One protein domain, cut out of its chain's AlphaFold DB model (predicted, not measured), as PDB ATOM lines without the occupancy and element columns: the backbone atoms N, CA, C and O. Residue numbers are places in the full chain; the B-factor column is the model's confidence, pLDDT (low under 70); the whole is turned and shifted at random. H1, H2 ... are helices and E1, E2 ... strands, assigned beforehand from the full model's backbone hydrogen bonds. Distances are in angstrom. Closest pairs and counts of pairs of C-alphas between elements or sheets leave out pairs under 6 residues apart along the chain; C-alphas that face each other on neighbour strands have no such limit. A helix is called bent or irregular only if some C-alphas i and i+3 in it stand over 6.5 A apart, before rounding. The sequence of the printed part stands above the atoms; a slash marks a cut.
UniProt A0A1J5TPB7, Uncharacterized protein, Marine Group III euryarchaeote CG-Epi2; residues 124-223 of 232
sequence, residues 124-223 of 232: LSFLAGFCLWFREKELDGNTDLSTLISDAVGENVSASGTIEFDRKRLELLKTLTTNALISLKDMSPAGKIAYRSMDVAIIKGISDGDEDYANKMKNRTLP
ATOM      1  N   LEU A 124     139.824   8.082  28.823       95.88
ATOM      2  CA  LEU A 124     140.523   9.217  28.219       95.88
ATOM      3  C   LEU A 124     141.504   9.866  29.205       95.88
ATOM      4  O   LEU A 124     142.633  10.186  28.837       95.88
ATOM      5  N   SER A 125     141.098  10.032  30.465       95.06
ATOM      6  CA  SER A 125     141.944  10.595  31.519       95.06
ATOM      7  C   SER A 125     143.134   9.688  31.830       95.06
ATOM      8  O   SER A 125     144.272  10.155  31.876       95.06
ATOM      9  N   PHE A 126     142.882   8.386  31.994       92.81
ATOM     10  CA  PHE A 126     143.895   7.368  32.262       92.81
ATOM     11  C   PHE A 126     144.952   7.331  31.156       92.81
ATOM     12  O   PHE A 126     146.146   7.444  31.431       92.81
ATOM     13  N   LEU A 127     144.521   7.267  29.895       95.19
ATOM     14  CA  LEU A 127     145.432   7.253  28.752       95.19
ATOM     15  C   LEU A 127     146.192   8.565  28.594       95.19
ATOM     16  O   LEU A 127     147.378   8.535  28.280       95.19
ATOM     17  N   ALA A 128     145.557   9.707  28.870       96.00
ATOM     18  CA  ALA A 128     146.244  10.992  28.840       96.00
ATOM     19  C   ALA A 128     147.399  11.051  29.855       96.00
ATOM     20  O   ALA A 128     148.450  11.611  29.544       96.00
ATOM     21  N   GLY A 129     147.235  10.417  31.023       93.81
ATOM     22  CA  GLY A 129     148.299  10.251  32.013       93.81
ATOM     23  C   GLY A 129     149.530   9.538  31.450       93.81
ATOM     24  O   GLY A 129     150.628  10.087  31.515       93.81
ATOM     25  N   PHE A 130     149.357   8.366  30.832       91.81
ATOM     26  CA  PHE A 130     150.476   7.639  30.215       91.81
ATOM     27  C   PHE A 130     151.048   8.357  28.993       91.81
ATOM     28  O   PHE A 130     152.266   8.420  28.844       91.81
ATOM     29  N   CYS A 131     150.204   8.927  28.127       93.75
ATOM     30  CA  CYS A 131     150.668   9.674  26.958       93.75
ATOM     31  C   CYS A 131     151.588  10.835  27.353       93.75
ATOM     32  O   CYS A 131     152.588  11.062  26.678       93.75
ATOM     33  N   LEU A 132     151.261  11.559  28.430       93.69
ATOM     34  CA  LEU A 132     152.125  12.616  28.957       93.69
ATOM     35  C   LEU A 132     153.428  12.060  29.504       93.69
ATOM     36  O   LEU A 132     154.487  12.547  29.128       93.69
ATOM     37  N   TRP A 133     153.342  11.023  30.336       91.88
ATOM     38  CA  TRP A 133     154.518  10.415  30.943       91.88
ATOM     39  C   TRP A 133     155.526   9.968  29.876       91.88
ATOM     40  O   TRP A 133     156.686  10.369  29.903       91.88
ATOM     41  N   PHE A 134     155.068   9.230  28.862       88.94
ATOM     42  CA  PHE A 134     155.943   8.786  27.778       88.94
ATOM     43  C   PHE A 134     156.455   9.937  26.914       88.94
ATOM     44  O   PHE A 134     157.612   9.918  26.518       88.94
ATOM     45  N   ARG A 135     155.648  10.975  26.665       89.69
ATOM     46  CA  ARG A 135     156.105  12.160  25.921       89.69
ATOM     47  C   ARG A 135     157.218  12.920  26.648       89.69
ATOM     48  O   ARG A 135     158.037  13.549  25.990       89.69
ATOM     49  N   GLU A 136     157.222  12.903  27.977       88.31
ATOM     50  CA  GLU A 136     158.231  13.580  28.796       88.31
ATOM     51  C   GLU A 136     159.495  12.742  28.998       88.31
ATOM     52  O   GLU A 136     160.578  13.306  29.133       88.31
ATOM     53  N   LYS A 137     159.355  11.414  29.062       84.69
ATOM     54  CA  LYS A 137     160.435  10.503  29.459       84.69
ATOM     55  C   LYS A 137     161.068   9.744  28.300       84.69
ATOM     56  O   LYS A 137     162.155   9.211  28.474       84.69
ATOM     57  N   GLU A 138     160.437   9.674  27.131       79.81
ATOM     58  CA  GLU A 138     161.023   9.002  25.968       79.81
ATOM     59  C   GLU A 138     161.631   9.980  24.973       79.81
ATOM     60  O   GLU A 138     160.951  10.840  24.414       79.81
ATOM     61  N   LEU A 139     162.916   9.767  24.694       64.94
ATOM     62  CA  LEU A 139     163.659  10.419  23.626       64.94
ATOM     63  C   LEU A 139     164.229   9.325  22.717       64.94
ATOM     64  O   LEU A 139     164.939   8.432  23.175       64.94
ATOM     65  N   ASP A 140     163.874   9.366  21.432       59.47
ATOM     66  CA  ASP A 140     164.403   8.472  20.391       59.47
ATOM     67  C   ASP A 140     164.311   6.962  20.707       59.47
ATOM     68  O   ASP A 140     165.170   6.170  20.326       59.47
ATOM     69  N   GLY A 141     163.241   6.545  21.394       62.56
ATOM     70  CA  GLY A 141     162.975   5.138  21.727       62.56
ATOM     71  C   GLY A 141     163.665   4.630  22.997       62.56
ATOM     72  O   GLY A 141     163.372   3.516  23.428       62.56
ATOM     73  N   ASN A 142     164.507   5.451  23.632       68.94
ATOM     74  CA  ASN A 142     165.039   5.193  24.965       68.94
ATOM     75  C   ASN A 142     164.252   5.997  26.002       68.94
ATOM     76  O   ASN A 142     164.016   7.195  25.838       68.94
ATOM     77  N   THR A 143     163.842   5.338  27.086       80.69
ATOM     78  CA  THR A 143     163.244   6.035  28.223       80.69
ATOM     79  C   THR A 143     164.358   6.558  29.126       80.69
ATOM     80  O   THR A 143     165.089   5.765  29.724       80.69
ATOM     81  N   ASP A 144     164.491   7.878  29.226       82.81
ATOM     82  CA  ASP A 144     165.402   8.533  30.160       82.81
ATOM     83  C   ASP A 144     164.789   8.541  31.566       82.81
ATOM     84  O   ASP A 144     163.757   9.165  31.837       82.81
ATOM     85  N   LEU A 145     165.442   7.819  32.474       83.69
ATOM     86  CA  LEU A 145     165.044   7.675  33.872       83.69
ATOM     87  C   LEU A 145     165.966   8.459  34.809       83.69
ATOM     88  O   LEU A 145     165.770   8.428  36.024       83.69
ATOM     89  N   SER A 146     166.941   9.186  34.258       84.44
ATOM     90  CA  SER A 146     167.985   9.883  35.005       84.44
ATOM     91  C   SER A 146     167.393  10.849  36.025       84.44
ATOM     92  O   SER A 146     167.728  10.760  37.201       84.44
ATOM     93  N   THR A 147     166.452  11.714  35.623       84.00
ATOM     94  CA  THR A 147     165.786  12.644  36.556       84.00
ATOM     95  C   THR A 147     165.031  11.898  37.652       84.00
ATOM     96  O   THR A 147     165.181  12.218  38.824       84.00
ATOM     97  N   LEU A 148     164.259  10.869  37.282       83.44
ATOM     98  CA  LEU A 148     163.430  10.118  38.226       83.44
ATOM     99  C   LEU A 148     164.286   9.441  39.305       83.44
ATOM    100  O   LEU A 148     163.985   9.520  40.494       83.44
ATOM    101  N   ILE A 149     165.366   8.785  38.882       80.56
ATOM    102  CA  ILE A 149     166.267   8.073  39.784       80.56
ATOM    103  C   ILE A 149     167.096   9.063  40.591       80.56
ATOM    104  O   ILE A 149     167.231   8.868  41.796       80.56
ATOM    105  N   SER A 150     167.589  10.137  39.964       83.31
ATOM    106  CA  SER A 150     168.360  11.176  40.651       83.31
ATOM    107  C   SER A 150     167.556  11.820  41.776       83.31
ATOM    108  O   SER A 150     168.069  11.970  42.881       83.31
ATOM    109  N   ASP A 151     166.276  12.111  41.545       82.12
ATOM    110  CA  ASP A 151     165.379  12.631  42.579       82.12
ATOM    111  C   ASP A 151     165.177  11.601  43.708       82.12
ATOM    112  O   ASP A 151     165.267  11.930  44.897       82.12
ATOM    113  N   ALA A 152     164.977  10.326  43.353       74.81
ATOM    114  CA  ALA A 152     164.756   9.246  44.314       74.81
ATOM    115  C   ALA A 152     165.981   8.945  45.200       74.81
ATOM    116  O   ALA A 152     165.819   8.654  46.389       74.81
ATOM    117  N   VAL A 153     167.205   9.061  44.670       74.56
ATOM    118  CA  VAL A 153     168.466   8.787  45.400       74.56
ATOM    119  C   VAL A 153     169.169  10.041  45.917       74.56
ATOM    120  O   VAL A 153     169.994   9.944  46.822       74.56
ATOM    121  N   GLY A 154     168.790  11.224  45.419       76.75
ATOM    122  CA  GLY A 154     169.396  12.535  45.692       76.75
ATOM    123  C   GLY A 154     170.872  12.633  45.334       76.75
ATOM    124  O   GLY A 154     171.610  13.373  45.978       76.75
ATOM    125  N   GLU A 155     171.283  11.883  44.323       80.50
ATOM    126  CA  GLU A 155     172.590  11.954  43.680       80.50
ATOM    127  C   GLU A 155     172.330  12.079  42.174       80.50
ATOM    128  O   GLU A 155     171.313  11.594  41.687       80.50
ATOM    129  N   ASN A 156     173.227  12.716  41.423       85.00
ATOM    130  CA  ASN A 156     173.086  12.770  39.969       85.00
ATOM    131  C   ASN A 156     173.421  11.400  39.371       85.00
ATOM    132  O   ASN A 156     174.576  10.977  39.396       85.00
ATOM    133  N   VAL A 157     172.414  10.735  38.812       81.69
ATOM    134  CA  VAL A 157     172.524   9.414  38.193       81.69
ATOM    135  C   VAL A 157     172.084   9.502  36.738       81.69
ATOM    136  O   VAL A 157     171.030  10.056  36.435       81.69
ATOM    137  N   SER A 158     172.880   8.924  35.838       82.75
ATOM    138  CA  SER A 158     172.459   8.674  34.460       82.75
ATOM    139  C   SER A 158     171.881   7.270  34.368       82.75
ATOM    140  O   SER A 158     172.543   6.302  34.742       82.75
ATOM    141  N   ALA A 159     170.642   7.165  33.902       78.50
ATOM    142  CA  ALA A 159     169.938   5.899  33.817       78.50
ATOM    143  C   ALA A 159     168.936   5.904  32.665       78.50
ATOM    144  O   ALA A 159     168.237   6.884  32.417       78.50
ATOM    145  N   SER A 160     168.843   4.766  31.988       81.12
ATOM    146  CA  SER A 160     167.857   4.524  30.940       81.12
ATOM    147  C   SER A 160     167.241   3.147  31.127       81.12
ATOM    148  O   SER A 160     167.827   2.280  31.779       81.12
ATOM    149  N   GLY A 161     166.045   2.954  30.584       73.75
ATOM    150  CA  GLY A 161     165.344   1.681  30.662       73.75
ATOM    151  C   GLY A 161     164.483   1.419  29.440       73.75
ATOM    152  O   GLY A 161     164.097   2.336  28.712       73.75
ATOM    153  N   THR A 162     164.165   0.145  29.234       73.38
ATOM    154  CA  THR A 162     163.136  -0.283  28.287       73.38
ATOM    155  C   THR A 162     161.884  -0.631  29.072       73.38
ATOM    156  O   THR A 162     161.937  -1.418  30.014       73.38
ATOM    157  N   ILE A 163     160.755  -0.041  28.687       76.44
ATOM    158  CA  ILE A 163     159.469  -0.268  29.343       76.44
ATOM    159  C   ILE A 163     158.572  -1.060  28.404       76.44
ATOM    160  O   ILE A 163     158.151  -0.554  27.357       76.44
ATOM    161  N   GLU A 164     158.243  -2.283  28.814       77.38
ATOM    162  CA  GLU A 164     157.208  -3.079  28.170       77.38
ATOM    163  C   GLU A 164     155.833  -2.520  28.561       77.38
ATOM    164  O   GLU A 164     155.341  -2.694  29.673       77.38
ATOM    165  N   PHE A 165     155.238  -1.769  27.639       82.19
ATOM    166  CA  PHE A 165     153.904  -1.199  27.772       82.19
ATOM    167  C   PHE A 165     153.205  -1.302  26.424       82.19
ATOM    168  O   PHE A 165     153.824  -1.035  25.389       82.19
ATOM    169  N   ASP A 166     151.914  -1.629  26.423       84.88
ATOM    170  CA  ASP A 166     151.132  -1.685  25.191       84.88
ATOM    171  C   ASP A 166     150.913  -0.284  24.598       84.88
ATOM    172  O   ASP A 166     149.957   0.438  24.898       84.88
ATOM    173  N   ARG A 167     151.841   0.112  23.724       84.06
ATOM    174  CA  ARG A 167     151.846   1.423  23.067       84.06
ATOM    175  C   ARG A 167     150.668   1.632  22.141       84.06
ATOM    176  O   ARG A 167     150.296   2.784  21.914       84.06
ATOM    177  N   LYS A 168     150.051   0.561  21.639       88.75
ATOM    178  CA  LYS A 168     148.890   0.681  20.753       88.75
ATOM    179  C   LYS A 168     147.731   1.356  21.472       88.75
ATOM    180  O   LYS A 168     147.049   2.181  20.869       88.75
ATOM    181  N   ARG A 169     147.583   1.122  22.779       90.38
ATOM    182  CA  ARG A 169     146.556   1.767  23.603       90.38
ATOM    183  C   ARG A 169     146.691   3.297  23.646       90.38
ATOM    184  O   ARG A 169     145.698   4.003  23.804       90.38
ATOM    185  N   LEU A 170     147.902   3.828  23.460       91.56
ATOM    186  CA  LEU A 170     148.172   5.271  23.456       91.56
ATOM    187  C   LEU A 170     147.845   5.941  22.112       91.56
ATOM    188  O   LEU A 170     147.674   7.160  22.060       91.56
ATOM    189  N   GLU A 171     147.712   5.173  21.025       91.81
ATOM    190  CA  GLU A 171     147.412   5.705  19.686       91.81
ATOM    191  C   GLU A 171     146.061   6.435  19.620       91.81
ATOM    192  O   GLU A 171     145.865   7.308  18.759       91.81
ATOM    193  N   LEU A 172     145.158   6.141  20.566       95.19
ATOM    194  CA  LEU A 172     143.903   6.865  20.743       95.19
ATOM    195  C   LEU A 172     144.150   8.370  20.915       95.19
ATOM    196  O   LEU A 172     143.508   9.168  20.236       95.19
ATOM    197  N   LEU A 173     145.112   8.753  21.765       95.12
ATOM    198  CA  LEU A 173     145.350  10.146  22.175       95.12
ATOM    199  C   LEU A 173     146.690  10.723  21.707       95.12
ATOM    200  O   LEU A 173     146.948  11.907  21.913       95.12
ATOM    201  N   LYS A 174     147.531   9.928  21.041       89.06
ATOM    202  CA  LYS A 174     148.884  10.321  20.611       89.06
ATOM    203  C   LYS A 174     148.948  11.637  19.828       89.06
ATOM    204  O   LYS A 174     149.926  12.372  19.952       89.06
ATOM    205  N   THR A 175     147.917  11.939  19.039       89.94
ATOM    206  CA  THR A 175     147.843  13.142  18.194       89.94
ATOM    207  C   THR A 175     147.489  14.414  18.962       89.94
ATOM    208  O   THR A 175     147.665  15.499  18.420       89.94
ATOM    209  N   LEU A 176     147.007  14.304  20.203       93.38
ATOM    210  CA  LEU A 176     146.619  15.463  20.999       93.38
ATOM    211  C   LEU A 176     147.836  16.269  21.462       93.38
ATOM    212  O   LEU A 176     148.900  15.736  21.806       93.38
ATOM    213  N   THR A 177     147.653  17.587  21.529       92.06
ATOM    214  CA  THR A 177     148.658  18.500  22.090       92.06
ATOM    215  C   THR A 177     148.910  18.221  23.574       92.06
ATOM    216  O   THR A 177     148.051  17.692  24.277       92.06
ATOM    217  N   THR A 178     150.088  18.600  24.081       93.06
ATOM    218  CA  THR A 178     150.437  18.408  25.501       93.06
ATOM    219  C   THR A 178     149.434  19.102  26.422       93.06
ATOM    220  O   THR A 178     149.007  18.510  27.404       93.06
ATOM    221  N   ASN A 179     148.964  20.299  26.060       92.25
ATOM    222  CA  ASN A 179     147.954  21.017  26.841       92.25
ATOM    223  C   ASN A 179     146.620  20.261  26.907       92.25
ATOM    224  O   ASN A 179     146.035  20.159  27.982       92.25
ATOM    225  N   ALA A 180     146.162  19.687  25.788       93.56
ATOM    226  CA  ALA A 180     144.944  18.880  25.770       93.56
ATOM    227  C   ALA A 180     145.090  17.620  26.638       93.56
ATOM    228  O   ALA A 180     144.188  17.295  27.409       93.56
ATOM    229  N   LEU A 181     146.244  16.948  26.571       95.44
ATOM    230  CA  LEU A 181     146.528  15.798  27.428       95.44
ATOM    231  C   LEU A 181     146.581  16.185  28.914       95.44
ATOM    232  O   LEU A 181     146.067  15.438  29.739       95.44
ATOM    233  N   ILE A 182     147.143  17.347  29.273       94.56
ATOM    234  CA  ILE A 182     147.153  17.840  30.663       94.56
ATOM    235  C   ILE A 182     145.719  18.034  31.156       94.56
ATOM    236  O   ILE A 182     145.354  17.486  32.196       94.56
ATOM    237  N   SER A 183     144.882  18.727  30.377       94.62
ATOM    238  CA  SER A 183     143.472  18.935  30.719       94.62
ATOM    239  C   SER A 183     142.711  17.613  30.892       94.62
ATOM    240  O   SER A 183     141.961  17.461  31.855       94.62
ATOM    241  N   LEU A 184     142.924  16.629  30.007       95.06
ATOM    242  CA  LEU A 184     142.297  15.303  30.112       95.06
ATOM    243  C   LEU A 184     142.815  14.497  31.312       95.06
ATOM    244  O   LEU A 184     142.029  13.887  32.041       95.06
ATOM    245  N   LYS A 185     144.130  14.506  31.559       94.69
ATOM    246  CA  LYS A 185     144.748  13.850  32.720       94.69
ATOM    247  C   LYS A 185     144.154  14.381  34.023       94.69
ATOM    248  O   LYS A 185     143.890  13.603  34.935       94.69
ATOM    249  N   ASP A 186     143.944  15.692  34.115       92.81
ATOM    250  CA  ASP A 186     143.492  16.339  35.347       92.81
ATOM    251  C   ASP A 186     141.977  16.299  35.566       92.81
ATOM    252  O   ASP A 186     141.529  16.596  36.676       92.81
ATOM    253  N   MET A 187     141.207  15.858  34.563       91.00
ATOM    254  CA  MET A 187     139.752  15.691  34.657       91.00
ATOM    255  C   MET A 187     139.332  14.641  35.695       91.00
ATOM    256  O   MET A 187     138.260  14.765  36.281       91.00
ATOM    257  N   SER A 188     140.145  13.604  35.930       84.94
ATOM    258  CA  SER A 188     139.811  12.543  36.882       84.94
ATOM    259  C   SER A 188     141.035  12.069  37.677       84.94
ATOM    260  O   SER A 188     142.174  12.230  37.231       84.94
ATOM    261  N   PRO A 189     140.836  11.427  38.845       84.25
ATOM    262  CA  PRO A 189     141.928  10.781  39.569       84.25
ATOM    263  C   PRO A 189     142.674   9.731  38.737       84.25
ATOM    264  O   PRO A 189     143.877   9.564  38.927       84.25
ATOM    265  N   ALA A 190     141.997   9.058  37.798       85.12
ATOM    266  CA  ALA A 190     142.586   7.985  37.001       85.12
ATOM    267  C   ALA A 190     143.792   8.463  36.181       85.12
ATOM    268  O   ALA A 190     144.807   7.774  36.149       85.12
ATOM    269  N   GLY A 191     143.732   9.659  35.586       86.50
ATOM    270  CA  GLY A 191     144.854  10.220  34.830       86.50
ATOM    271  C   GLY A 191     146.043  10.604  35.704       86.50
ATOM    272  O   GLY A 191     147.192  10.313  35.368       86.50
ATOM    273  N   LYS A 192     145.787  11.215  36.867       88.69
ATOM    274  CA  LYS A 192     146.843  11.564  37.833       88.69
ATOM    275  C   LYS A 192     147.537  10.321  38.384       88.69
ATOM    276  O   LYS A 192     148.761  10.319  38.512       88.69
ATOM    277  N   ILE A 193     146.760   9.281  38.690       86.25
ATOM    278  CA  ILE A 193     147.278   7.984  39.131       86.25
ATOM    279  C   ILE A 193     148.075   7.340  38.002       86.25
ATOM    280  O   ILE A 193     149.209   6.961  38.249       86.25
ATOM    281  N   ALA A 194     147.548   7.286  36.774       87.12
ATOM    282  CA  ALA A 194     148.249   6.730  35.615       87.12
ATOM    283  C   ALA A 194     149.638   7.356  35.428       87.12
ATOM    284  O   ALA A 194     150.640   6.643  35.429       87.12
ATOM    285  N   TYR A 195     149.704   8.690  35.381       88.31
ATOM    286  CA  TYR A 195     150.963   9.423  35.245       88.31
ATOM    287  C   TYR A 195     151.966   9.079  36.361       88.31
ATOM    288  O   TYR A 195     153.114   8.759  36.076       88.31
ATOM    289  N   ARG A 196     151.536   9.074  37.633       85.50
ATOM    290  CA  ARG A 196     152.423   8.756  38.772       85.50
ATOM    291  C   ARG A 196     152.747   7.268  38.900       85.50
ATOM    292  O   ARG A 196     153.766   6.911  39.480       85.50
ATOM    293  N   SER A 197     151.872   6.391  38.417       83.00
ATOM    294  CA  SER A 197     152.013   4.943  38.581       83.00
ATOM    295  C   SER A 197     153.228   4.402  37.837       83.00
ATOM    296  O   SER A 197     153.874   3.493  38.346       83.00
ATOM    297  N   MET A 198     153.590   5.011  36.701       82.38
ATOM    298  CA  MET A 198     154.819   4.681  35.980       82.38
ATOM    299  C   MET A 198     156.065   4.978  36.813       82.38
ATOM    300  O   MET A 198     156.900   4.092  36.974       82.38
ATOM    301  N   ASP A 199     156.156   6.172  37.407       82.81
ATOM    302  CA  ASP A 199     157.276   6.537  38.286       82.81
ATOM    303  C   ASP A 199     157.431   5.529  39.435       82.81
ATOM    304  O   ASP A 199     158.522   5.027  39.701       82.81
ATOM    305  N   VAL A 200     156.314   5.180  40.085       80.62
ATOM    306  CA  VAL A 200     156.297   4.227  41.205       80.62
ATOM    307  C   VAL A 200     156.686   2.817  40.759       80.62
ATOM    308  O   VAL A 200     157.475   2.165  41.440       80.62
ATOM    309  N   ALA A 201     156.147   2.334  39.637       78.88
ATOM    310  CA  ALA A 201     156.446   1.000  39.121       78.88
ATOM    311  C   ALA A 201     157.931   0.851  38.770       78.88
ATOM    312  O   ALA A 201     158.536  -0.168  39.094       78.88
ATOM    313  N   ILE A 202     158.526   1.884  38.171       77.94
ATOM    314  CA  ILE A 202     159.942   1.903  37.800       77.94
ATOM    315  C   ILE A 202     160.827   1.915  39.044       77.94
ATOM    316  O   ILE A 202     161.707   1.068  39.171       77.94
ATOM    317  N   ILE A 203     160.570   2.825  39.989       78.38
ATOM    318  CA  ILE A 203     161.334   2.903  41.244       78.38
ATOM    319  C   ILE A 203     161.254   1.576  42.010       78.38
ATOM    320  O   ILE A 203     162.266   1.098  42.524       78.38
ATOM    321  N   LYS A 204     160.067   0.959  42.068       76.69
ATOM    322  CA  LYS A 204     159.890  -0.345  42.710       76.69
ATOM    323  C   LYS A 204     160.667  -1.442  41.984       76.69
ATOM    324  O   LYS A 204     161.386  -2.180  42.638       76.69
ATOM    325  N   GLY A 205     160.562  -1.525  40.657       74.44
ATOM    326  CA  GLY A 205     161.287  -2.527  39.871       74.44
ATOM    327  C   GLY A 205     162.806  -2.431  40.046       74.44
ATOM    328  O   GLY A 205     163.466  -3.452  40.203       74.44
ATOM    329  N   ILE A 206     163.350  -1.211  40.100       75.38
ATOM    330  CA  ILE A 206     164.774  -0.980  40.387       75.38
ATOM    331  C   ILE A 206     165.114  -1.432  41.809       75.38
ATOM    332  O   ILE A 206     166.079  -2.160  42.002       75.38
ATOM    333  N   SER A 207     164.302  -1.052  42.798       75.62
ATOM    334  CA  SER A 207     164.508  -1.466  44.189       75.62
ATOM    335  C   SER A 207     164.421  -2.973  44.397       75.62
ATOM    336  O   SER A 207     165.127  -3.497  45.248       75.62
ATOM    337  N   ASP A 208     163.561  -3.675  43.670       75.44
ATOM    338  CA  ASP A 208     163.447  -5.129  43.792       75.44
ATOM    339  C   ASP A 208     164.647  -5.842  43.127       75.44
ATOM    340  O   ASP A 208     164.975  -6.968  43.499       75.44
ATOM    341  N   GLY A 209     165.313  -5.195  42.160       70.81
ATOM    342  CA  GLY A 209     166.475  -5.728  41.437       70.81
ATOM    343  C   GLY A 209     167.850  -5.307  41.976       70.81
ATOM    344  O   GLY A 209     168.847  -5.914  41.591       70.81
ATOM    345  N   ASP A 210     167.918  -4.295  42.845       74.38
ATOM    346  CA  ASP A 210     169.156  -3.733  43.401       74.38
ATOM    347  C   ASP A 210     169.033  -3.568  44.928       74.38
ATOM    348  O   ASP A 210     168.368  -2.661  45.439       74.38
ATOM    349  N   GLU A 211     169.687  -4.470  45.667       73.75
ATOM    350  CA  GLU A 211     169.647  -4.521  47.133       73.75
ATOM    351  C   GLU A 211     170.276  -3.274  47.783       73.75
ATOM    352  O   GLU A 211     169.783  -2.788  48.807       73.75
ATOM    353  N   ASP A 212     171.312  -2.696  47.169       73.50
ATOM    354  CA  ASP A 212     171.953  -1.475  47.660       73.50
ATOM    355  C   ASP A 212     171.024  -0.269  47.476       73.50
ATOM    356  O   ASP A 212     170.854   0.545  48.394       73.50
ATOM    357  N   TYR A 213     170.356  -0.177  46.325       70.06
ATOM    358  CA  TYR A 213     169.329   0.831  46.072       70.06
ATOM    359  C   TYR A 213     168.141   0.691  47.035       70.06
ATOM    360  O   TYR A 213     167.693   1.685  47.621       70.06
ATOM    361  N   ALA A 214     167.665  -0.535  47.272       68.38
ATOM    362  CA  ALA A 214     166.593  -0.818  48.227       68.38
ATOM    363  C   ALA A 214     166.953  -0.356  49.645       68.38
ATOM    364  O   ALA A 214     166.160   0.305  50.329       68.38
ATOM    365  N   ASN A 215     168.182  -0.648  50.077       69.81
ATOM    366  CA  ASN A 215     168.699  -0.229  51.373       69.81
ATOM    367  C   ASN A 215     168.842   1.300  51.470       69.81
ATOM    368  O   ASN A 215     168.455   1.885  52.488       69.81
ATOM    369  N   LYS A 216     169.303   1.982  50.408       72.19
ATOM    370  CA  LYS A 216     169.327   3.458  50.337       72.19
ATOM    371  C   LYS A 216     167.922   4.061  50.478       72.19
ATOM    372  O   LYS A 216     167.732   4.993  51.264       72.19
ATOM    373  N   MET A 217     166.923   3.515  49.780       66.50
ATOM    374  CA  MET A 217     165.520   3.951  49.873       66.50
ATOM    375  C   MET A 217     164.933   3.764  51.278       66.50
ATOM    376  O   MET A 217     164.281   4.669  51.812       66.50
ATOM    377  N   LYS A 218     165.209   2.621  51.915       64.19
ATOM    378  CA  LYS A 218     164.797   2.333  53.297       64.19
ATOM    379  C   LYS A 218     165.398   3.338  54.284       64.19
ATOM    380  O   LYS A 218     164.678   3.909  55.099       64.19
ATOM    381  N   ASN A 219     166.693   3.630  54.162       65.62
ATOM    382  CA  ASN A 219     167.392   4.600  55.014       65.62
ATOM    383  C   ASN A 219     166.855   6.033  54.873       65.62
ATOM    384  O   ASN A 219     166.807   6.767  55.858       65.62
ATOM    385  N   ARG A 220     166.381   6.420  53.682       62.62
ATOM    386  CA  ARG A 220     165.741   7.726  53.437       62.62
ATOM    387  C   ARG A 220     164.325   7.850  53.997       62.62
ATOM    388  O   ARG A 220     163.906   8.954  54.331       62.62
ATOM    389  N   THR A 221     163.585   6.747  54.093       57.25
ATOM    390  CA  THR A 221     162.205   6.731  54.619       57.25
ATOM    391  C   THR A 221     162.139   6.571  56.138       57.25
ATOM    392  O   THR A 221     161.133   6.928  56.743       57.25
ATOM    393  N   LEU A 222     163.221   6.114  56.772       51.34
ATOM    394  CA  LEU A 222     163.319   5.900  58.219       51.34
ATOM    395  C   LEU A 222     163.118   7.142  59.128       51.34
ATOM    396  O   LEU A 222     162.697   6.935  60.264       51.34
ATOM    397  N   PRO A 223     163.312   8.412  58.700       51.91
ATOM    398  CA  PRO A 223     162.926   9.575  59.511       51.91
ATOM    399  C   PRO A 223     161.420   9.890  59.484       51.91
ATOM    400  O   PRO A 223     160.951  10.688  60.293       51.91
TER     401      PRO A 223
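AT A GLANCE: This is residues 124 to 223 of the 232 residues of an uncharacterized protein of Marine Group III euryarchaeote CG-Epi2 (UniProt A0A1J5TPB7). One long helix, H5, runs along most of the domain, from a cluster of helices at its beginning to H6 at its other end, where H5 and H6 make a corner. In the cluster H1 and H5 start close together and spread apart as a V, and H4 and H3 pack on H1; H2 lies toward the far part of H5, and the long link of residues 154 to 166 leads from there back to H3. The printed part has 100 residues, mostly helix, with six named helices and one named strand in the order H1, E1, H2, H3, H4, H5, H6. It is only just compact, close to loose, with a radius of gyration of the C-alphas of 14.8 A and spans of 40 by 30 by 21 A.

IN THESE COORDINATES: Find C-alpha 189 at (141.928, 10.781, 39.569); from there H5, residues 189 to 209, runs 29.6 A to C-alpha 209 at (166.475, -5.728, 41.437). It has a kink of 33 degrees near residue 196 but is neither bent nor irregular, only just: C-alphas 195 and 198 are 6.2 A apart. H1, residues 124 to 137, starts at (140.523, 9.217, 28.219) and is 20.0 A long. Next come E1, residues 142 to 144, H2, residues 146 to 153, H3, residues 167 to 172, and H4, residues 178 to 186. H6, residues 211 to 221, is 15.4 A long.

HOW THE PARTS SIT: Look first at H5, the hub, which touches four other helices. It touches H1 with residues 190 to 198 alone, at a steep tilt of 46 degrees, the same way; their closest C-alphas, of Phe 126 and Gly 191, are 4.0 A apart. H4 touches H5 only at the corner, Lys 185 to Gly 191 being the closest C-alphas at 4.2 A, and H6 touches H5 only at the corner, Ser 207 to Ala 214 at 4.6 A. H2 and H5 only just touch, with 3 pairs of C-alphas within 8 A, the closest being Leu 148 and Asp 199 at 7.1 A. H1 touches H4 at a steep tilt of 50 degrees, opposite ways, with the C-alphas of Ser 125 and Lys 185 closest at 4.5 A. H1 touches H3 with residues 127 to 131 alone, Cys 131 and Leu 170 being closest at 6.2 A. E1 pairs with no named strand. Every O i to N i+4 pair is within hydrogen-bond range in H1, H2, H4 and H6; in H5 it is 15 of 17, and in H3 0 of 2, beside 2 of 3 O i to N i+3 pairs.

THE WHOLE: The C-alphas farthest apart, of Thr 175 and Pro 223, are 44.1 A apart. The printed part has no cut, and the link from H2 to H3 is long, with 13 residues. The mean pLDDT of the printed part is 82.0; look for values under 70 at residues 139 to 142, 214 to 215 and 217 to 223.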